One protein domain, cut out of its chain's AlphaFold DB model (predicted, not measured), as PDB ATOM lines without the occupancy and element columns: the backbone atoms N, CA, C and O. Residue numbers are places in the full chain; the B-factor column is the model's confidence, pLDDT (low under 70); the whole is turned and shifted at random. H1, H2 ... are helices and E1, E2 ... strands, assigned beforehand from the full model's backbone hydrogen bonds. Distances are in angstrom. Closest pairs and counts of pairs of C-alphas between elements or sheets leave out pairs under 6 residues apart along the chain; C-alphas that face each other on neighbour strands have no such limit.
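AT A GLANCE: This is residues 25 to 176 of the 365 residues of an uncharacterized protein of Photobacterium galatheae (UniProt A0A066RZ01). One long sheet of eight strands is curled like part of a barrel, with the short helix H1 packed on the inside of the curl over E8; the sheet's edge strands E1 and E2 stay apart, and the barrel is not closed. H2 and the link after it extend from the E2 end, while H3 only grazes the sheet. The printed part has 152 residues, with three named helices and eight named strands in the chain order E1 E2 E3 H1 E4 H2 E5 H3 E6 E7 E8, and under half of the residues are in named elements. The mixed sheet runs E1 E4 E7 E8 E6 E5 E3 E2, and the class is mixed, helices and strands. The whole is compact, with a radius of gyration of the C-alphas of 15.2 A and spans of 44 by 43 by 29 A.

IN THESE COORDINATES: E1, residues 25 to 27, begins at C-alpha 25 (129.968, 139.874, 129.780). E2 is residues 32 to 35 and E3 residues 38 to 41. H1, residues 49 to 56, measures 10.4 A. E4, residues 61 to 68, measures 21.4 A. H2 is residues 75 to 79, E5 residues 101 to 105 and H3 residues 110 to 113. E6, residues 121 to 128, measures 22.7 A. E7, residues 140 to 149, measures 24.9 A and bends by 68 degrees at residue 146. E8, residues 161 to 176, measures 33.5 A, bends by 93 degrees at residue 172 and ends at C-alpha 176 (132.960, 134.099, 142.864).

HOW THE PARTS SIT: The sheet is strongly twisted. E1 is parallel to E4, with N 26 and O 65 at 2.8 A. E4 and E7 are antiparallel, with N 64 and O 145 at 3.0 A. E7 and E8 form a hairpin, with N 146 and O 169 at 2.9 A. E8 is parallel to E6, with N 164 and O 123 at 2.8 A. E6 and E5 are antiparallel, with N 124 and O 102 at 2.8 A. E5 is parallel to E3, with N 41 and O 103 at 2.8 A. E2 and E3 form a hairpin, with N 40 and O 33 at 2.7 A. H1 is on the sheet at a height of 7.3 A, only just over E8 with 3 of its 8 C-alphas, slantwise at 57 degrees on the local plane. The closest C-alphas of H1 and E1, Pro 50 and Leu 26, are 6.0 A apart. H1 and H3 are close but not clearly touching, their closest C-alphas, Ile 52 and Leu 112, being 6.8 A apart. H2 is on the sheet too, its closest C-alpha to E2 being Trp 75, 4.7 A from that of Ala 33. In H1 and H2 every O i to N i+4 pair is within hydrogen-bond range; H3 is too short for one.

THE WHOLE: The two C-alphas farthest apart, those of Glu 83 and Lys 171, are 43.8 A apart. The printed part has no cut. The links H2 to E5, E6 to E7 and E7 to E8 are long. Residues 71 to 72 pair antiparallel with residues 92 to 93. The mean pLDDT of the printed part is 87.5, with residues 43 to 47, 80 and 135 to 138 under 70.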
ATOM      1  N   VAL A  25     130.268 140.294 128.403       90.19
ATOM      2  CA  VAL A  25     129.968 139.874 129.780       90.19
ATOM      3  C   VAL A  25     128.465 139.884 129.982       90.19
ATOM      4  O   VAL A  25     127.831 140.915 129.797       90.19
ATOM      5  N   LEU A  26     127.905 138.739 130.351       91.31
ATOM      6  CA  LEU A  26     126.496 138.569 130.665       91.31
ATOM      7  C   LEU A  26     126.370 138.249 132.159       91.31
ATOM      8  O   LEU A  26     126.635 137.126 132.582       91.31
ATOM      9  N   ASP A  27     126.015 139.249 132.964       89.75
ATOM     10  CA  ASP A  27     125.794 139.064 134.399       89.75
ATOM     11  C   ASP A  27     124.330 138.690 134.656       89.75
ATOM     12  O   ASP A  27     123.445 139.530 134.538       89.75
ATOM     13  N   LEU A  28     124.088 137.413 134.960       91.06
ATOM     14  CA  LEU A  28     122.766 136.821 135.192       91.06
ATOM     15  C   LEU A  28     122.474 136.597 136.678       91.06
ATOM     16  O   LEU A  28     121.498 135.939 137.028       91.06
ATOM     17  N   ARG A  29     123.325 137.117 137.569       89.69
ATOM     18  CA  ARG A  29     123.125 137.013 139.025       89.69
ATOM     19  C   ARG A  29     122.044 137.957 139.538       89.69
ATOM     20  O   ARG A  29     121.583 137.810 140.664       89.69
ATOM     21  N   ARG A  30     121.701 138.972 138.743       83.38
ATOM     22  CA  ARG A  30     120.724 140.017 139.057       83.38
ATOM     23  C   ARG A  30     119.835 140.242 137.846       83.38
ATOM     24  O   ARG A  30     120.230 139.924 136.730       83.38
ATOM     25  N   ASP A  31     118.660 140.817 138.083       84.00
ATOM     26  CA  ASP A  31     117.724 141.227 137.032       84.00
ATOM     27  C   ASP A  31     117.325 140.088 136.080       84.00
ATOM     28  O   ASP A  31     117.019 140.319 134.911       84.00
ATOM     29  N   VAL A  32     117.326 138.851 136.577       90.56
ATOM     30  CA  VAL A  32     116.790 137.688 135.877       90.56
ATOM     31  C   VAL A  32     115.664 137.115 136.721       90.56
ATOM     32  O   VAL A  32     115.826 136.902 137.921       90.56
ATOM     33  N   ALA A  33     114.526 136.888 136.081       91.88
ATOM     34  CA  ALA A  33     113.364 136.231 136.650       91.88
ATOM     35  C   ALA A  33     113.198 134.840 136.046       91.88
ATOM     36  O   ALA A  33     113.401 134.641 134.849       91.88
ATOM     37  N   TRP A  34     112.765 133.884 136.852       92.88
ATOM     38  CA  TRP A  34     112.318 132.582 136.388       92.88
ATOM     39  C   TRP A  34     110.805 132.580 136.138       92.88
ATOM     40  O   TRP A  34     110.024 133.101 136.933       92.88
ATOM     41  N   THR A  35     110.409 131.957 135.034       88.94
ATOM     42  CA  THR A  35     109.037 131.525 134.734       88.94
ATOM     43  C   THR A  35     109.084 130.043 134.392       88.94
ATOM     44  O   THR A  35     110.131 129.586 133.953       88.94
ATOM     45  N   ASP A  36     107.975 129.308 134.495       82.06
ATOM     46  CA  ASP A  36     107.910 127.841 134.325       82.06
ATOM     47  C   ASP A  36     108.662 127.240 133.112       82.06
ATOM     48  O   ASP A  36     108.948 126.042 133.087       82.06
ATOM     49  N   ASN A  37     108.948 128.030 132.074       86.88
ATOM     50  CA  ASN A  37     109.576 127.583 130.835       86.88
ATOM     51  C   ASN A  37     110.739 128.454 130.327       86.88
ATOM     52  O   ASN A  37     111.288 128.129 129.269       86.88
ATOM     53  N   ALA A  38     111.111 129.539 131.006       91.81
ATOM     54  CA  ALA A  38     112.167 130.437 130.542       91.81
ATOM     55  C   ALA A  38     112.674 131.361 131.651       91.81
ATOM     56  O   ALA A  38     111.937 131.756 132.559       91.81
ATOM     57  N   PHE A  39     113.924 131.781 131.500       93.75
ATOM     58  CA  PHE A  39     114.502 132.892 132.237       93.75
ATOM     59  C   PHE A  39     114.216 134.194 131.490       93.75
ATOM     60  O   PHE A  39     114.323 134.252 130.266       93.75
ATOM     61  N   TRP A  40     113.888 135.252 132.216       92.62
ATOM     62  CA  TRP A  40     113.544 136.554 131.664       92.62
ATOM     63  C   TRP A  40     114.473 137.621 132.198       92.62
ATOM     64  O   TRP A  40     114.632 137.773 133.405       92.62
ATOM     65  N   LEU A  41     115.067 138.384 131.290       90.31
ATOM     66  CA  LEU A  41     115.833 139.562 131.637       90.31
ATOM     67  C   LEU A  41     114.872 140.692 132.034       90.31
ATOM     68  O   LEU A  41     114.134 141.217 131.201       90.31
ATOM     69  N   MET A  42     114.933 141.078 133.302       84.06
ATOM     70  CA  MET A  42     114.139 142.139 133.932       84.06
ATOM     71  C   MET A  42     114.817 143.512 133.872       84.06
ATOM     72  O   MET A  42     114.301 144.478 134.432       84.06
ATOM     73  N   THR A  43     116.014 143.593 133.283       69.19
ATOM     74  CA  THR A  43     116.885 144.765 133.410       69.19
ATOM     75  C   THR A  43     116.235 146.044 132.902       69.19
ATOM     76  O   THR A  43     115.452 146.036 131.958       69.19
ATOM     77  N   GLN A  44     116.675 147.178 133.446       61.28
ATOM     78  CA  GLN A  44     116.490 148.464 132.779       61.28
ATOM     79  C   GLN A  44     117.404 148.563 131.541       61.28
ATOM     80  O   GLN A  44     118.395 147.841 131.425       61.28
ATOM     81  N   ALA A  45     117.075 149.473 130.619       53.84
ATOM     82  CA  ALA A  45     117.670 149.601 129.283       53.84
ATOM     83  C   ALA A  45     119.216 149.612 129.219       53.84
ATOM     84  O   ALA A  45     119.776 149.272 128.177       53.84
ATOM     85  N   ASP A  46     119.910 149.959 130.304       53.69
ATOM     86  CA  ASP A  46     121.364 150.149 130.330       53.69
ATOM     87  C   ASP A  46     122.178 148.835 130.372       53.69
ATOM     88  O   ASP A  46     123.346 148.829 129.986       53.69
ATOM     89  N   ASN A  47     121.568 147.695 130.735       64.31
ATOM     90  CA  ASN A  47     122.240 146.381 130.787       64.31
ATOM     91  C   ASN A  47     121.996 145.493 129.549       64.31
ATOM     92  O   ASN A  47     122.402 144.332 129.520       64.31
ATOM     93  N   ILE A  48     121.388 146.028 128.485       82.12
ATOM     94  CA  ILE A  48     121.103 145.271 127.250       82.12
ATOM     95  C   ILE A  48     122.316 145.121 126.321       82.12
ATOM     96  O   ILE A  48     122.281 144.368 125.343       82.12
ATOM     97  N   GLN A  49     123.403 145.850 126.585       85.38
ATOM     98  CA  GLN A  49     124.564 145.903 125.698       85.38
ATOM     99  C   GLN A  49     125.135 144.517 125.336       85.38
ATOM    100  O   GLN A  49     125.429 144.311 124.157       85.38
ATOM    101  N   PRO A  50     125.223 143.532 126.253       88.12
ATOM    102  CA  PRO A  50     125.653 142.179 125.905       88.12
ATOM    103  C   PRO A  50     124.759 141.530 124.841       88.12
ATOM    104  O   PRO A  50     125.271 140.936 123.894       88.12
ATOM    105  N   PHE A  51     123.437 141.702 124.923       89.12
ATOM    106  CA  PHE A  51     122.501 141.182 123.920       89.12
ATOM    107  C   PHE A  51     122.667 141.875 122.572       89.12
ATOM    108  O   PHE A  51     122.640 141.205 121.539       89.12
ATOM    109  N   ILE A  52     122.873 143.196 122.564       89.69
ATOM    110  CA  ILE A  52     123.169 143.945 121.335       89.69
ATOM    111  C   ILE A  52     124.462 143.430 120.703       89.69
ATOM    112  O   ILE A  52     124.481 143.142 119.509       89.69
ATOM    113  N   THR A  53     125.522 143.249 121.488       90.88
ATOM    114  CA  THR A  53     126.800 142.758 120.968       90.88
ATOM    115  C   THR A  53     126.668 141.330 120.432       90.88
ATOM    116  O   THR A  53     127.103 141.057 119.314       90.88
ATOM    117  N   LEU A  54     125.989 140.423 121.143       92.62
ATOM    118  CA  LEU A  54     125.711 139.077 120.624       92.62
ATOM    119  C   LEU A  54     124.873 139.133 119.336       92.62
ATOM    120  O   LEU A  54     125.168 138.426 118.374       92.62
ATOM    121  N   PHE A  55     123.871 140.012 119.271       91.56
ATOM    122  CA  PHE A  55     123.083 140.253 118.063       91.56
ATOM    123  C   PHE A  55     123.957 140.727 116.889       91.56
ATOM    124  O   PHE A  55     123.748 140.307 115.752       91.56
ATOM    125  N   GLU A  56     124.902 141.632 117.123       91.38
ATOM    126  CA  GLU A  56     125.758 142.205 116.077       91.38
ATOM    127  C   GLU A  56     126.804 141.211 115.570       91.38
ATOM    128  O   GLU A  56     127.139 141.214 114.386       91.38
ATOM    129  N   HIS A  57     127.245 140.300 116.433       92.12
ATOM    130  CA  HIS A  57     128.223 139.259 116.122       92.12
ATOM    131  C   HIS A  57     127.592 137.938 115.646       92.12
ATOM    132  O   HIS A  57     128.190 136.867 115.770       92.12
ATOM    133  N   ARG A  58     126.395 137.977 115.052       91.94
ATOM    134  CA  ARG A  58     125.775 136.798 114.421       91.94
ATOM    135  C   ARG A  58     126.706 136.145 113.402       91.94
ATOM    136  O   ARG A  58     127.403 136.820 112.647       91.94
ATOM    137  N   ASN A  59     126.685 134.814 113.363       92.56
ATOM    138  CA  ASN A  59     127.585 133.973 112.563       92.56
ATOM    139  C   ASN A  59     129.073 134.164 112.879       92.56
ATOM    140  O   ASN A  59     129.922 133.857 112.042       92.56
ATOM    141  N   SER A  60     129.392 134.667 114.071       94.69
ATOM    142  CA  SER A  60     130.764 134.833 114.538       94.69
ATOM    143  C   SER A  60     131.018 134.011 115.795       94.69
ATOM    144  O   SER A  60     130.107 133.475 116.430       94.69
ATOM    145  N   VAL A  61     132.297 133.919 116.140       95.88
ATOM    146  CA  VAL A  61     132.761 133.372 117.408       95.88
ATOM    147  C   VAL A  61     133.194 134.540 118.281       95.88
ATOM    148  O   VAL A  61     133.963 135.383 117.820       95.88
ATOM    149  N   VAL A  62     132.706 134.591 119.518       95.50
ATOM    150  CA  VAL A  62     133.019 135.656 120.477       95.50
ATOM    151  C   VAL A  62     133.490 135.064 121.809       95.50
ATOM    152  O   VAL A  62     132.966 134.030 122.241       95.50
ATOM    153  N   PRO A  63     134.465 135.686 122.490       96.00
ATOM    154  CA  PRO A  63     134.701 135.421 123.902       96.00
ATOM    155  C   PRO A  63     133.486 135.903 124.707       96.00
ATOM    156  O   PRO A  63     133.105 137.071 124.614       96.00
ATOM    157  N   LEU A  64     132.876 135.006 125.482       95.62
ATOM    158  CA  LEU A  64     131.714 135.301 126.322       95.62
ATOM    159  C   LEU A  64     132.026 134.915 127.765       95.62
ATOM    160  O   LEU A  64     132.555 133.837 128.023       95.62
ATOM    161  N   GLN A  65     131.697 135.788 128.699       94.19
ATOM    162  CA  GLN A  65     131.715 135.522 130.129       94.19
ATOM    163  C   GLN A  65     130.271 135.532 130.614       94.19
ATOM    164  O   GLN A  65     129.521 136.439 130.258       94.19
ATOM    165  N   ILE A  66     129.885 134.534 131.402       94.00
ATOM    166  CA  ILE A  66     128.569 134.482 132.038       94.00
ATOM    167  C   ILE A  66     128.792 134.395 133.541       94.00
ATOM    168  O   ILE A  66     129.607 133.588 134.000       94.00
ATOM    169  N   LEU A  67     128.101 135.252 134.288       93.25
ATOM    170  CA  LEU A  67     128.062 135.189 135.739       93.25
ATOM    171  C   LEU A  67     126.688 134.692 136.165       93.25
ATOM    172  O   LEU A  67     125.688 135.260 135.737       93.25
ATOM    173  N   THR A  68     126.632 133.656 136.991       92.12
ATOM    174  CA  THR A  68     125.374 133.040 137.437       92.12
ATOM    175  C   THR A  68     125.320 132.939 138.954       92.12
ATOM    176  O   THR A  68     126.346 132.930 139.637       92.12
ATOM    177  N   HIS A  69     124.098 132.937 139.478       88.62
ATOM    178  CA  HIS A  69     123.784 132.619 140.867       88.62
ATOM    179  C   HIS A  69     122.988 131.309 140.899       88.62
ATOM    180  O   HIS A  69     122.410 130.944 139.874       88.62
ATOM    181  N   ASP A  70     122.976 130.611 142.031       84.62
ATOM    182  CA  ASP A  70     122.344 129.290 142.184       84.62
ATOM    183  C   ASP A  70     120.835 129.325 141.944       84.62
ATOM    184  O   ASP A  70     120.270 128.515 141.203       84.62
ATOM    185  N   THR A  71     120.203 130.341 142.514       87.00
ATOM    186  CA  THR A  71     118.765 130.507 142.560       87.00
ATOM    187  C   THR A  71     118.381 131.744 141.771       87.00
ATOM    188  O   THR A  71     118.932 132.832 141.966       87.00
ATOM    189  N   VAL A  72     117.394 131.592 140.894       90.19
ATOM    190  CA  VAL A  72     116.793 132.701 140.158       90.19
ATOM    191  C   VAL A  72     115.416 132.986 140.760       90.19
ATOM    192  O   VAL A  72     114.571 132.086 140.762       90.19
ATOM    193  N   PRO A  73     115.155 134.209 141.263       90.31
ATOM    194  CA  PRO A  73     113.844 134.582 141.786       90.31
ATOM    195  C   PRO A  73     112.741 134.323 140.767       90.31
ATOM    196  O   PRO A  73     112.936 134.504 139.563       90.31
ATOM    197  N   HIS A  74     111.564 133.929 141.235       91.50
ATOM    198  CA  HIS A  74     110.420 133.793 140.342       91.50
ATOM    199  C   HIS A  74     109.946 135.175 139.864       91.50
ATOM    200  O   HIS A  74     110.049 136.164 140.590       91.50
ATOM    201  N   TRP A  75     109.384 135.261 138.656       89.94
ATOM    202  CA  TRP A  75     108.887 136.516 138.074       89.94
ATOM    203  C   TRP A  75     107.975 137.297 139.022       89.94
ATOM    204  O   TRP A  75     108.130 138.506 139.182       89.94
ATOM    205  N   CYS A  76     107.056 136.602 139.688       88.94
ATOM    206  CA  CYS A  76     106.103 137.218 140.605       88.94
ATOM    207  C   CYS A  76     106.733 137.837 141.856       88.94
ATOM    208  O   CYS A  76     106.170 138.778 142.413       88.94
ATOM    209  N   GLU A  77     107.915 137.375 142.263       85.81
ATOM    210  CA  GLU A  77     108.683 137.989 143.345       85.81
ATOM    211  C   GLU A  77     109.207 139.377 142.943       85.81
ATOM    212  O   GLU A  77     109.260 140.288 143.769       85.81
ATOM    213  N   LEU A  78     109.557 139.557 141.663       82.81
ATOM    214  CA  LEU A  78     110.194 140.776 141.159       82.81
ATOM    215  C   LEU A  78     109.206 141.774 140.543       82.81
ATOM    216  O   LEU A  78     109.336 142.978 140.762       82.81
ATOM    217  N   ALA A  79     108.232 141.303 139.762       76.94
ATOM    218  CA  ALA A  79     107.312 142.167 139.021       76.94
ATOM    219  C   ALA A  79     106.223 142.795 139.908       76.94
ATOM    220  O   ALA A  79     105.702 143.852 139.559       76.94
ATOM    221  N   ASN A  80     105.902 142.166 141.048       67.25
ATOM    222  CA  ASN A  80     104.851 142.583 141.982       67.25
ATOM    223  C   ASN A  80     103.557 143.031 141.266       67.25
ATOM    224  O   ASN A  80     103.037 144.121 141.515       67.25
ATOM    225  N   ASP A  81     103.074 142.198 140.338       77.38
ATOM    226  CA  ASP A  81     101.841 142.427 139.583       77.38
ATOM    227  C   ASP A  81     100.703 141.568 140.162       77.38
ATOM    228  O   ASP A  81     100.630 140.373 139.870       77.38
ATOM    229  N   PRO A  82      99.797 142.144 140.973       75.50
ATOM    230  CA  PRO A  82      98.725 141.393 141.618       75.50
ATOM    231  C   PRO A  82      97.615 140.948 140.653       75.50
ATOM    232  O   PRO A  82      96.723 140.214 141.072       75.50
ATOM    233  N   GLU A  83      97.609 141.402 139.391       82.38
ATOM    234  CA  GLU A  83      96.664 140.903 138.380       82.38
ATOM    235  C   GLU A  83      97.124 139.569 137.775       82.38
ATOM    236  O   GLU A  83      96.295 138.791 137.298       82.38
ATOM    237  N   VAL A  84      98.433 139.306 137.807       79.56
ATOM    238  CA  VAL A  84      99.060 138.106 137.232       79.56
ATOM    239  C   VAL A  84      99.556 137.145 138.318       79.56
ATOM    240  O   VAL A  84      99.609 135.937 138.088       79.56
ATOM    241  N   CYS A  85      99.893 137.659 139.500       85.62
ATOM    242  CA  CYS A  85     100.554 136.914 140.565       85.62
ATOM    243  C   CYS A  85      99.687 136.804 141.822       85.62
ATOM    244  O   CYS A  85      99.437 137.794 142.510       85.62
ATOM    245  N   ASP A  86      99.288 135.573 142.154       82.62
ATOM    246  CA  ASP A  86      98.571 135.258 143.397       82.62
ATOM    247  C   ASP A  86      99.518 135.156 144.614       82.62
ATOM    248  O   ASP A  86      99.118 135.431 145.748       82.62
ATOM    249  N   ASP A  87     100.781 134.775 144.389       83.44
ATOM    250  CA  ASP A  87     101.863 134.742 145.376       83.44
ATOM    251  C   ASP A  87     103.231 135.018 144.712       83.44
ATOM    252  O   ASP A  87     103.304 135.330 143.523       83.44
ATOM    253  N   ALA A  88     104.327 134.962 145.481       83.06
ATOM    254  CA  ALA A  88     105.679 135.235 144.977       83.06
ATOM    255  C   ALA A  88     106.178 134.191 143.952       83.06
ATOM    256  O   ALA A  88     107.094 134.475 143.182       83.06
ATOM    257  N   GLY A  89     105.555 133.011 143.892       86.69
ATOM    258  CA  GLY A  89     105.986 131.866 143.101       86.69
ATOM    259  C   GLY A  89     107.177 131.110 143.695       86.69
ATOM    260  O   GLY A  89     107.628 131.373 144.812       86.69
ATOM    261  N   ILE A  90     107.664 130.118 142.945       86.88
ATOM    262  CA  ILE A  90     108.771 129.245 143.359       86.88
ATOM    263  C   ILE A  90     110.029 129.648 142.582       86.88
ATOM    264  O   ILE A  90     109.999 129.599 141.348       86.88
ATOM    265  N   PRO A  91     111.129 130.016 143.265       89.31
ATOM    266  CA  PRO A  91     112.392 130.307 142.600       89.31
ATOM    267  C   PRO A  91     112.876 129.140 141.729       89.31
ATOM    268  O   PRO A  91     112.698 127.966 142.067       89.31
ATOM    269  N   GLY A  92     113.483 129.479 140.597       87.31
ATOM    270  CA  GLY A  92     114.066 128.530 139.659       87.31
ATOM    271  C   GLY A  92     115.539 128.250 139.945       87.31
ATOM    272  O   GLY A  92     116.208 129.000 140.651       87.31
ATOM    273  N   SER A  93     116.055 127.195 139.326       88.31
ATOM    274  CA  SER A  93     117.488 126.901 139.226       88.31
ATOM    275  C   SER A  93     117.847 126.640 137.764       88.31
ATOM    276  O   SER A  93     117.011 126.190 136.974       88.31
ATOM    277  N   TRP A  94     119.094 126.918 137.377       88.56
ATOM    278  CA  TRP A  94     119.554 126.731 135.992       88.56
ATOM    279  C   TRP A  94     119.472 125.269 135.524       88.56
ATOM    280  O   TRP A  94     119.310 125.022 134.331       88.56
ATOM    281  N   GLU A  95     119.488 124.307 136.454       85.44
ATOM    282  CA  GLU A  95     119.365 122.867 136.179       85.44
ATOM    283  C   GLU A  95     117.995 122.468 135.593       85.44
ATOM    284  O   GLU A  95     117.858 121.407 134.979       85.44
ATOM    285  N   GLN A  96     116.966 123.305 135.778       82.19
ATOM    286  CA  GLN A  96     115.598 123.005 135.345       82.19
ATOM    287  C   GLN A  96     115.478 122.918 133.817       82.19
ATOM    288  O   GLN A  96     114.524 122.331 133.300       82.19
ATOM    289  N   GLN A  97     116.456 123.462 133.085       77.81
ATOM    290  CA  GLN A  97     116.527 123.406 131.632       77.81
ATOM    291  C   GLN A  97     117.873 122.848 131.174       77.81
ATOM    292  O   GLN A  97     118.921 123.401 131.478       77.81
ATOM    293  N   ALA A  98     117.843 121.795 130.352       77.25
ATOM    294  CA  ALA A  98     119.063 121.256 129.741       77.25
ATOM    295  C   ALA A  98     119.772 122.280 128.830       77.25
ATOM    296  O   ALA A  98     120.991 122.258 128.712       77.25
ATOM    297  N   ASP A  99     118.993 123.166 128.204       86.25
ATOM    298  CA  ASP A  99     119.443 124.266 127.353       86.25
ATOM    299  C   ASP A  99     118.738 125.548 127.843       86.25
ATOM    300  O   ASP A  99     117.600 125.797 127.423       86.25
ATOM    301  N   PRO A 100     119.346 126.334 128.757       91.44
ATOM    302  CA  PRO A 100     118.698 127.513 129.323       91.44
ATOM    303  C   PRO A 100     118.261 128.512 128.250       91.44
ATOM    304  O   PRO A 100     119.016 128.850 127.329       91.44
ATOM    305  N   LEU A 101     117.026 128.995 128.385       93.25
ATOM    306  CA  LEU A 101     116.440 129.994 127.501       93.25
ATOM    307  C   LEU A 101     116.322 131.323 128.245       93.25
ATOM    308  O   LEU A 101     115.565 131.419 129.207       93.25
ATOM    309  N   LEU A 102     117.057 132.341 127.792       94.38
ATOM    310  CA  LEU A 102     117.024 133.684 128.375       94.38
ATOM    311  C   LEU A 102     116.343 134.665 127.420       94.38
ATOM    312  O   LEU A 102     116.901 135.008 126.378       94.38
ATOM    313  N   CYS A 103     115.157 135.128 127.782       93.19
ATOM    314  CA  CYS A 103     114.290 135.966 126.967       93.19
ATOM    315  C   CYS A 103     114.237 137.414 127.453       93.19
ATOM    316  O   CYS A 103     114.531 137.721 128.605       93.19
ATOM    317  N   LEU A 104     113.841 138.309 126.553       92.44
ATOM    318  CA  LEU A 104     113.524 139.701 126.855       92.44
ATOM    319  C   LEU A 104     112.414 140.213 125.945       92.44
ATOM    320  O   LEU A 104     112.309 139.806 124.782       92.44
ATOM    321  N   THR A 105     111.656 141.176 126.458       91.38
ATOM    322  CA  THR A 105     110.621 141.887 125.707       91.38
ATOM    323  C   THR A 105     111.243 143.052 124.941       91.38
ATOM    324  O   THR A 105     111.827 143.964 125.518       91.38
ATOM    325  N   LEU A 106     111.141 143.048 123.613       90.06
ATOM    326  CA  LEU A 106     111.806 144.026 122.747       90.06
ATOM    327  C   LEU A 106     111.227 145.439 122.858       90.06
ATOM    328  O   LEU A 106     111.948 146.392 122.563       90.06
ATOM    329  N   SER A 107     109.970 145.603 123.291       88.25
ATOM    330  CA  SER A 107     109.362 146.930 123.497       88.25
ATOM    331  C   SER A 107     110.165 147.803 124.456       88.25
ATOM    332  O   SER A 107     110.178 149.024 124.303       88.25
ATOM    333  N   ASP A 108     110.882 147.173 125.382       86.81
ATOM    334  CA  ASP A 108     111.664 147.850 126.411       86.81
ATOM    335  C   ASP A 108     113.039 148.295 125.876       86.81
ATOM    336  O   ASP A 108     113.731 149.103 126.495       86.81
ATOM    337  N   TYR A 109     113.416 147.835 124.672       87.44
ATOM    338  CA  TYR A 109     114.728 148.057 124.061       87.44
ATOM    339  C   TYR A 109     114.616 148.522 122.595       87.44
ATOM    340  O   TYR A 109     114.861 147.746 121.659       87.44
ATOM    341  N   PRO A 110     114.334 149.820 122.350       85.81
ATOM    342  CA  PRO A 110     114.096 150.364 121.007       85.81
ATOM    343  C   PRO A 110     115.216 150.082 119.994       85.81
ATOM    344  O   PRO A 110     114.957 149.841 118.811       85.81
ATOM    345  N   THR A 111     116.475 150.069 120.450       84.94
ATOM    346  CA  THR A 111     117.645 149.780 119.605       84.94
ATOM    347  C   THR A 111     117.583 148.376 119.004       84.94
ATOM    348  O   THR A 111     117.865 148.215 117.816       84.94
ATOM    349  N   LEU A 112     117.179 147.366 119.782       86.12
ATOM    350  CA  LEU A 112     116.995 146.000 119.287       86.12
ATOM    351  C   LEU A 112     115.680 145.854 118.519       86.12
ATOM    352  O   LEU A 112     115.683 145.259 117.441       86.12
ATOM    353  N   ALA A 113     114.588 146.445 119.017       88.62
ATOM    354  CA  ALA A 113     113.277 146.386 118.368       88.62
ATOM    355  C   ALA A 113     113.320 146.905 116.923       88.62
ATOM    356  O   ALA A 113     112.787 146.273 116.012       88.62
ATOM    357  N   SER A 114     114.039 148.006 116.673       89.19
ATOM    358  CA  SER A 114     114.196 148.566 115.319       89.19
ATOM    359  C   SER A 114     114.884 147.617 114.325       89.19
ATOM    360  O   SER A 114     114.704 147.750 113.115       89.19
ATOM    361  N   ARG A 115     115.653 146.642 114.824       89.12
ATOM    362  CA  ARG A 115     116.351 145.624 114.025       89.12
ATOM    363  C   ARG A 115     115.524 144.345 113.856       89.12
ATOM    364  O   ARG A 115     115.861 143.528 112.999       89.12
ATOM    365  N   LEU A 116     114.460 144.178 114.645       89.38
ATOM    366  CA  LEU A 116     113.532 143.043 114.625       89.38
ATOM    367  C   LEU A 116     112.068 143.521 114.669       89.38
ATOM    368  O   LEU A 116     111.355 143.243 115.628       89.38
ATOM    369  N   PRO A 117     111.586 144.215 113.623       84.44
ATOM    370  CA  PRO A 117     110.297 144.915 113.651       84.44
ATOM    371  C   PRO A 117     109.062 144.001 113.734       84.44
ATOM    372  O   PRO A 117     107.966 144.484 113.987       84.44
ATOM    373  N   GLU A 118     109.219 142.697 113.497       87.62
ATOM    374  CA  GLU A 118     108.140 141.697 113.568       87.62
ATOM    375  C   GLU A 118     108.276 140.784 114.798       87.62
ATOM    376  O   GLU A 118     107.684 139.707 114.848       87.62
ATOM    377  N   THR A 119     109.109 141.167 115.763       91.88
ATOM    378  CA  THR A 119     109.421 140.365 116.942       91.88
ATOM    379  C   THR A 119     109.081 141.159 118.192       91.88
ATOM    380  O   THR A 119     109.488 142.309 118.333       91.88
ATOM    381  N   GLU A 120     108.352 140.528 119.104       94.19
ATOM    382  CA  GLU A 120     108.053 141.079 120.427       94.19
ATOM    383  C   GLU A 120     109.014 140.532 121.479       94.19
ATOM    384  O   GLU A 120     109.405 141.268 122.376       94.19
ATOM    385  N   THR A 121     109.454 139.279 121.337       93.56
ATOM    386  CA  THR A 121     110.374 138.633 122.283       93.56
ATOM    387  C   THR A 121     111.609 138.098 121.569       93.56
ATOM    388  O   THR A 121     111.501 137.375 120.575       93.56
ATOM    389  N   LEU A 122     112.792 138.430 122.087       93.38
ATOM    390  CA  LEU A 122     114.061 137.840 121.658       93.38
ATOM    391  C   LEU A 122     114.584 136.925 122.767       93.38
ATOM    392  O   LEU A 122     114.782 137.384 123.887       93.38
ATOM    393  N   CYS A 123     114.873 135.669 122.441       93.94
ATOM    394  CA  CYS A 123     115.450 134.711 123.377       93.94
ATOM    395  C   CYS A 123     116.856 134.279 122.946       93.94
ATOM    396  O   CYS A 123     117.095 133.932 121.789       93.94
ATOM    397  N   LEU A 124     117.806 134.281 123.879       95.12
ATOM    398  CA  LEU A 124     119.084 133.593 123.738       95.12
ATOM    399  C   LEU A 124     118.872 132.133 124.112       95.12
ATOM    400  O   LEU A 124     118.520 131.821 125.249       95.12
ATOM    401  N   LYS A 125     119.103 131.243 123.151       94.75
ATOM    402  CA  LYS A 125     119.014 129.803 123.369       94.75
ATOM    403  C   LYS A 125     120.411 129.243 123.564       94.75
ATOM    404  O   LYS A 125     121.138 129.053 122.579       94.75
ATOM    405  N   PHE A 126     120.790 129.026 124.819       95.56
ATOM    406  CA  PHE A 126     122.081 128.435 125.143       95.56
ATOM    407  C   PHE A 126     122.090 126.946 124.800       95.56
ATOM    408  O   PHE A 126     121.061 126.283 124.819       95.56
ATOM    409  N   SER A 127     123.255 126.436 124.413       95.50
ATOM    410  CA  SER A 127     123.484 125.004 124.197       95.50
ATOM    411  C   SER A 127     124.962 124.670 124.364       95.50
ATOM    412  O   SER A 127     125.822 125.531 124.149       95.50
ATOM    413  N   GLY A 128     125.272 123.412 124.669       94.38
ATOM    414  CA  GLY A 128     126.645 122.952 124.888       94.38
ATOM    415  C   GLY A 128     127.013 122.964 126.366       94.38
ATOM    416  O   GLY A 128     126.238 122.491 127.188       94.38
ATOM    417  N   ASP A 129     128.194 123.482 126.692       93.56
ATOM    418  CA  ASP A 129     128.790 123.327 128.025       93.56
ATOM    419  C   ASP A 129     128.343 124.430 129.010       93.56
ATOM    420  O   ASP A 129     129.195 124.999 129.685       93.56
ATOM    421  N   PHE A 130     127.057 124.812 129.039       94.00
ATOM    422  CA  PHE A 130     126.572 125.839 129.977       94.00
ATOM    423  C   PHE A 130     126.808 125.378 131.421       94.00
ATOM    424  O   PHE A 130     126.299 124.338 131.831       94.00
ATOM    425  N   ASP A 131     127.582 126.161 132.161       92.31
ATOM    426  CA  ASP A 131     127.997 125.890 133.532       92.31
ATOM    427  C   ASP A 131     127.236 126.801 134.502       92.31
ATOM    428  O   ASP A 131     126.984 127.978 134.216       92.31
ATOM    429  N   TYR A 132     126.875 126.249 135.650       88.69
ATOM    430  CA  TYR A 132     126.137 126.914 136.719       88.69
ATOM    431  C   TYR A 132     126.630 126.364 138.061       88.69
ATOM    432  O   TYR A 132     127.258 125.303 138.090       88.69
ATOM    433  N   PRO A 133     126.477 127.116 139.161       84.50
ATOM    434  CA  PRO A 133     126.940 126.623 140.449       84.50
ATOM    435  C   PRO A 133     126.180 125.332 140.838       84.50
ATOM    436  O   PRO A 133     125.035 125.139 140.447       84.50
ATOM    437  N   GLU A 134     126.865 124.408 141.528       73.88
ATOM    438  CA  GLU A 134     126.311 123.138 142.040       73.88
ATOM    439  C   GLU A 134     126.766 122.913 143.513       73.88
ATOM    440  O   GLU A 134     127.960 123.023 143.816       73.88
ATOM    441  N   GLY A 135     125.854 122.578 144.445       57.50
ATOM    442  CA  GLY A 135     126.100 122.371 145.887       57.50
ATOM    443  C   GLY A 135     125.307 123.278 146.864       57.50
ATOM    444  O   GLY A 135     124.470 124.075 146.494       57.50
ATOM    445  N   GLN A 136     125.532 123.181 148.179       53.19
ATOM    446  CA  GLN A 136     125.017 124.188 149.130       53.19
ATOM    447  C   GLN A 136     126.021 124.457 150.261       53.19
ATOM    448  O   GLN A 136     126.563 123.491 150.809       53.19
ATOM    449  N   PRO A 137     126.222 125.725 150.683       58.47
ATOM    450  CA  PRO A 137     125.816 126.961 150.002       58.47
ATOM    451  C   PRO A 137     126.648 127.182 148.727       58.47
ATOM    452  O   PRO A 137     127.876 127.070 148.760       58.47
ATOM    453  N   GLU A 138     125.984 127.464 147.610       67.50
ATOM    454  CA  GLU A 138     126.630 127.643 146.311       67.50
ATOM    455  C   GLU A 138     127.175 129.076 146.165       67.50
ATOM    456  O   GLU A 138     126.441 130.049 146.351       67.50
ATOM    457  N   PRO A 139     128.469 129.256 145.857       77.06
ATOM    458  CA  PRO A 139     128.986 130.569 145.498       77.06
ATOM    459  C   PRO A 139     128.406 131.012 144.148       77.06
ATOM    460  O   PRO A 139     128.065 130.181 143.308       77.06
ATOM    461  N   ASP A 140     128.382 132.323 143.894       89.44
ATOM    462  CA  ASP A 140     128.186 132.824 142.531       89.44
ATOM    463  C   ASP A 140     129.245 132.184 141.608       89.44
ATOM    464  O   ASP A 140     130.360 131.875 142.039       89.44
ATOM    465  N   LEU A 141     128.942 131.998 140.327       91.75
ATOM    466  CA  LEU A 141     129.869 131.397 139.371       91.75
ATOM    467  C   LEU A 141     130.302 132.418 138.326       91.75
ATOM    468  O   LEU A 141     129.498 133.195 137.820       91.75
ATOM    469  N   PHE A 142     131.584 132.395 137.975       92.12
ATOM    470  CA  PHE A 142     132.110 133.011 136.764       92.12
ATOM    471  C   PHE A 142     132.521 131.910 135.801       92.12
ATOM    472  O   PHE A 142     133.435 131.140 136.102       92.12
ATOM    473  N   ALA A 143     131.931 131.900 134.613       93.75
ATOM    474  CA  ALA A 143     132.298 130.974 133.557       93.75
ATOM    475  C   ALA A 143     132.723 131.730 132.294       93.75
ATOM    476  O   ALA A 143     132.056 132.657 131.829       93.75
ATOM    477  N   SER A 144     133.868 131.336 131.736       94.62
ATOM    478  CA  SER A 144     134.411 131.886 130.497       94.62
ATOM    479  C   SER A 144     134.254 130.882 129.365       94.62
ATOM    480  O   SER A 144     134.640 129.719 129.486       94.62
ATOM    481  N   TYR A 145     133.747 131.358 128.234       96.88
ATOM    482  CA  TYR A 145     133.390 130.560 127.075       96.88
ATOM    483  C   TYR A 145     134.013 131.104 125.797       96.88
ATOM    484  O   TYR A 145     134.217 132.307 125.611       96.88
ATOM    485  N   THR A 146     134.209 130.199 124.844       97.31
ATOM    486  CA  THR A 146     134.117 130.555 123.429       97.31
ATOM    487  C   THR A 146     132.684 130.300 122.975       97.31
ATOM    488  O   THR A 146     132.241 129.151 122.971       97.31
ATOM    489  N   ALA A 147     131.966 131.357 122.595       97.56
ATOM    490  CA  ALA A 147     130.581 131.279 122.144       97.56
ATOM    491  C   ALA A 147     130.498 131.388 120.618       97.56
ATOM    492  O   ALA A 147     131.052 132.306 120.019       97.56
ATOM    493  N   THR A 148     129.793 130.454 119.981       97.81
ATOM    494  CA  THR A 148     129.446 130.531 118.555       97.81
ATOM    495  C   THR A 148     128.020 131.036 118.420       97.81
ATOM    496  O   THR A 148     127.084 130.389 118.896       97.81
ATOM    497  N   ILE A 149     127.857 132.180 117.760       97.38
ATOM    498  CA  ILE A 149     126.569 132.859 117.638       97.38
ATOM    499  C   ILE A 149     125.912 132.481 116.314       97.38
ATOM    500  O   ILE A 149     126.475 132.698 115.241       97.38
ATOM    501  N   GLY A 150     124.711 131.914 116.378       96.06
ATOM    502  CA  GLY A 150     123.940 131.511 115.205       96.06
ATOM    503  C   GLY A 150     123.204 132.659 114.508       96.06
ATOM    504  O   GLY A 150     123.248 133.823 114.911       96.06
ATOM    505  N   ASN A 151     122.468 132.305 113.454       94.31
ATOM    506  CA  ASN A 151     121.462 133.182 112.858       94.31
ATOM    507  C   ASN A 151     120.178 133.187 113.685       94.31
ATOM    508  O   ASN A 151     119.855 132.190 114.327       94.31
ATOM    509  N   ILE A 152     119.426 134.288 113.596       92.19
ATOM    510  CA  ILE A 152     118.075 134.360 114.159       92.19
ATOM    511  C   ILE A 152     117.202 133.290 113.527       92.19
ATOM    512  O   ILE A 152     117.170 133.145 112.303       92.19
ATOM    513  N   GLN A 153     116.459 132.592 114.370       91.56
ATOM    514  CA  GLN A 153     115.420 131.663 113.972       91.56
ATOM    515  C   GLN A 153     114.101 132.199 114.517       91.56
ATOM    516  O   GLN A 153     114.034 132.614 115.666       91.56
ATOM    517  N   ARG A 154     113.045 132.225 113.703       86.06
ATOM    518  CA  ARG A 154     111.708 132.459 114.258       86.06
ATOM    519  C   ARG A 154     111.252 131.189 114.953       86.06
ATOM    520  O   ARG A 154     111.441 130.101 114.398       86.06
ATOM    521  N   SER A 155     110.645 131.338 116.126       77.38
ATOM    522  CA  SER A 155     109.990 130.216 116.785       77.38
ATOM    523  C   SER A 155     108.935 129.637 115.841       77.38
ATOM    524  O   SER A 155     108.188 130.363 115.181       77.38
ATOM    525  N   GLN A 156     108.899 128.307 115.729       71.19
ATOM    526  CA  GLN A 156     107.955 127.623 114.840       71.19
ATOM    527  C   GLN A 156     106.510 127.732 115.340       71.19
ATOM    528  O   GLN A 156     105.580 127.637 114.539       71.19
ATOM    529  N   ASN A 157     106.334 127.938 116.647       72.38
ATOM    530  CA  ASN A 157     105.034 127.921 117.310       72.38
ATOM    531  C   ASN A 157     104.512 129.331 117.614       72.38
ATOM    532  O   ASN A 157     103.306 129.508 117.756       72.38
ATOM    533  N   GLU A 158     105.395 130.331 117.674       81.56
ATOM    534  CA  GLU A 158     105.059 131.700 118.071       81.56
ATOM    535  C   GLU A 158     105.736 132.703 117.135       81.56
ATOM    536  O   GLU A 158     106.938 132.949 117.197       81.56
ATOM    537  N   THR A 159     104.958 133.299 116.230       77.88
ATOM    538  CA  THR A 159     105.497 134.135 115.144       77.88
ATOM    539  C   THR A 159     106.161 135.427 115.616       77.88
ATOM    540  O   THR A 159     106.941 136.006 114.862       77.88
ATOM    541  N   GLN A 160     105.849 135.873 116.835       89.19
ATOM    542  CA  GLN A 160     106.407 137.072 117.469       89.19
ATOM    543  C   GLN A 160     107.651 136.778 118.323       89.19
ATOM    544  O   GLN A 160     108.246 137.716 118.857       89.19
ATOM    545  N   VAL A 161     108.081 135.515 118.424       92.12
ATOM    546  CA  VAL A 161     109.284 135.117 119.166       92.12
ATOM    547  C   VAL A 161     110.420 134.791 118.202       92.12
ATOM    548  O   VAL A 161     110.256 134.055 117.221       92.12
ATOM    549  N   ALA A 162     111.593 135.347 118.487       93.44
ATOM    550  CA  ALA A 162     112.821 135.074 117.764       93.44
ATOM    551  C   ALA A 162     113.877 134.485 118.699       93.44
ATOM    552  O   ALA A 162     114.178 135.054 119.743       93.44
ATOM    553  N   ASP A 163     114.509 133.404 118.261       93.62
ATOM    554  CA  ASP A 163     115.601 132.751 118.963       93.62
ATOM    555  C   ASP A 163     116.940 133.145 118.334       93.62
ATOM    556  O   ASP A 163     117.131 133.083 117.114       93.62
ATOM    557  N   LEU A 164     117.903 133.506 119.175       95.12
ATOM    558  CA  LEU A 164     119.314 133.582 118.834       95.12
ATOM    559  C   LEU A 164     120.037 132.375 119.451       95.12
ATOM    560  O   LEU A 164     120.250 132.349 120.664       95.12
ATOM    561  N   PRO A 165     120.454 131.385 118.642       96.81
ATOM    562  CA  PRO A 165     121.232 130.257 119.135       96.81
ATOM    563  C   PRO A 165     122.622 130.708 119.594       96.81
ATOM    564  O   PRO A 165     123.354 131.342 118.828       96.81
ATOM    565  N   VAL A 166     123.008 130.328 120.810       97.50
ATOM    566  CA  VAL A 166     124.332 130.589 121.385       97.50
ATOM    567  C   VAL A 166     124.934 129.258 121.819       97.50
ATOM    568  O   VAL A 166     124.520 128.665 122.813       97.50
ATOM    569  N   ARG A 167     125.914 128.758 121.062       97.75
ATOM    570  CA  ARG A 167     126.595 127.502 121.399       97.75
ATOM    571  C   ARG A 167     127.861 127.780 122.195       97.75
ATOM    572  O   ARG A 167     128.767 128.444 121.689       97.75
ATOM    573  N   LEU A 168     127.927 127.242 123.403       97.75
ATOM    574  CA  LEU A 168     128.991 127.472 124.367       97.75
ATOM    575  C   LEU A 168     130.013 126.336 124.349       97.75
ATOM    576  O   LEU A 168     129.660 125.161 124.263       97.75
ATOM    577  N   SER A 169     131.288 126.712 124.441       97.62
ATOM    578  CA  SER A 169     132.398 125.811 124.751       97.62
ATOM    579  C   SER A 169     133.164 126.386 125.935       97.62
ATOM    580  O   SER A 169     133.781 127.456 125.816       97.62
ATOM    581  N   LEU A 170     133.083 125.699 127.075       96.81
ATOM    582  CA  LEU A 170     133.650 126.161 128.341       96.81
ATOM    583  C   LEU A 170     135.182 126.191 128.261       96.81
ATOM    584  O   LEU A 170     135.827 125.249 127.797       96.81
ATOM    585  N   LYS A 171     135.777 127.301 128.700       95.81
ATOM    586  CA  LYS A 171     137.233 127.457 128.828       95.81
ATOM    587  C   LYS A 171     137.688 127.198 130.244       95.81
ATOM    588  O   LYS A 171     138.631 126.442 130.450       95.81
ATOM    589  N   HIS A 172     137.053 127.868 131.191       92.31
ATOM    590  CA  HIS A 172     137.285 127.681 132.610       92.31
ATOM    591  C   HIS A 172     136.117 128.269 133.389       92.31
ATOM    592  O   HIS A 172     135.400 129.144 132.899       92.31
ATOM    593  N   THR A 173     135.997 127.800 134.619       91.56
ATOM    594  CA  THR A 173     135.023 128.262 135.593       91.56
ATOM    595  C   THR A 173     135.741 128.570 136.898       91.56
ATOM    596  O   THR A 173     136.803 128.000 137.178       91.56
ATOM    597  N   ARG A 174     135.205 129.503 137.677       87.75
ATOM    598  CA  ARG A 174     135.657 129.777 139.042       87.75
ATOM    599  C   ARG A 174     134.485 130.245 139.887       87.75
ATOM    600  O   ARG A 174     133.648 131.018 139.425       87.75
ATOM    601  N   SER A 175     134.487 129.840 141.148       87.38
ATOM    602  CA  SER A 175     133.598 130.416 142.147       87.38
ATOM    603  C   SER A 175     133.942 131.887 142.375       87.38
ATOM    604  O   SER A 175     135.110 132.264 142.506       87.38
ATOM    605  N   LEU A 176     132.914 132.717 142.439       88.38
ATOM    606  CA  LEU A 176     132.960 134.099 142.864       88.38
ATOM    607  C   LEU A 176     132.444 134.164 144.296       88.38
ATOM    608  O   LEU A 176     131.270 133.937 144.578       88.38
TER     609      LEU A 176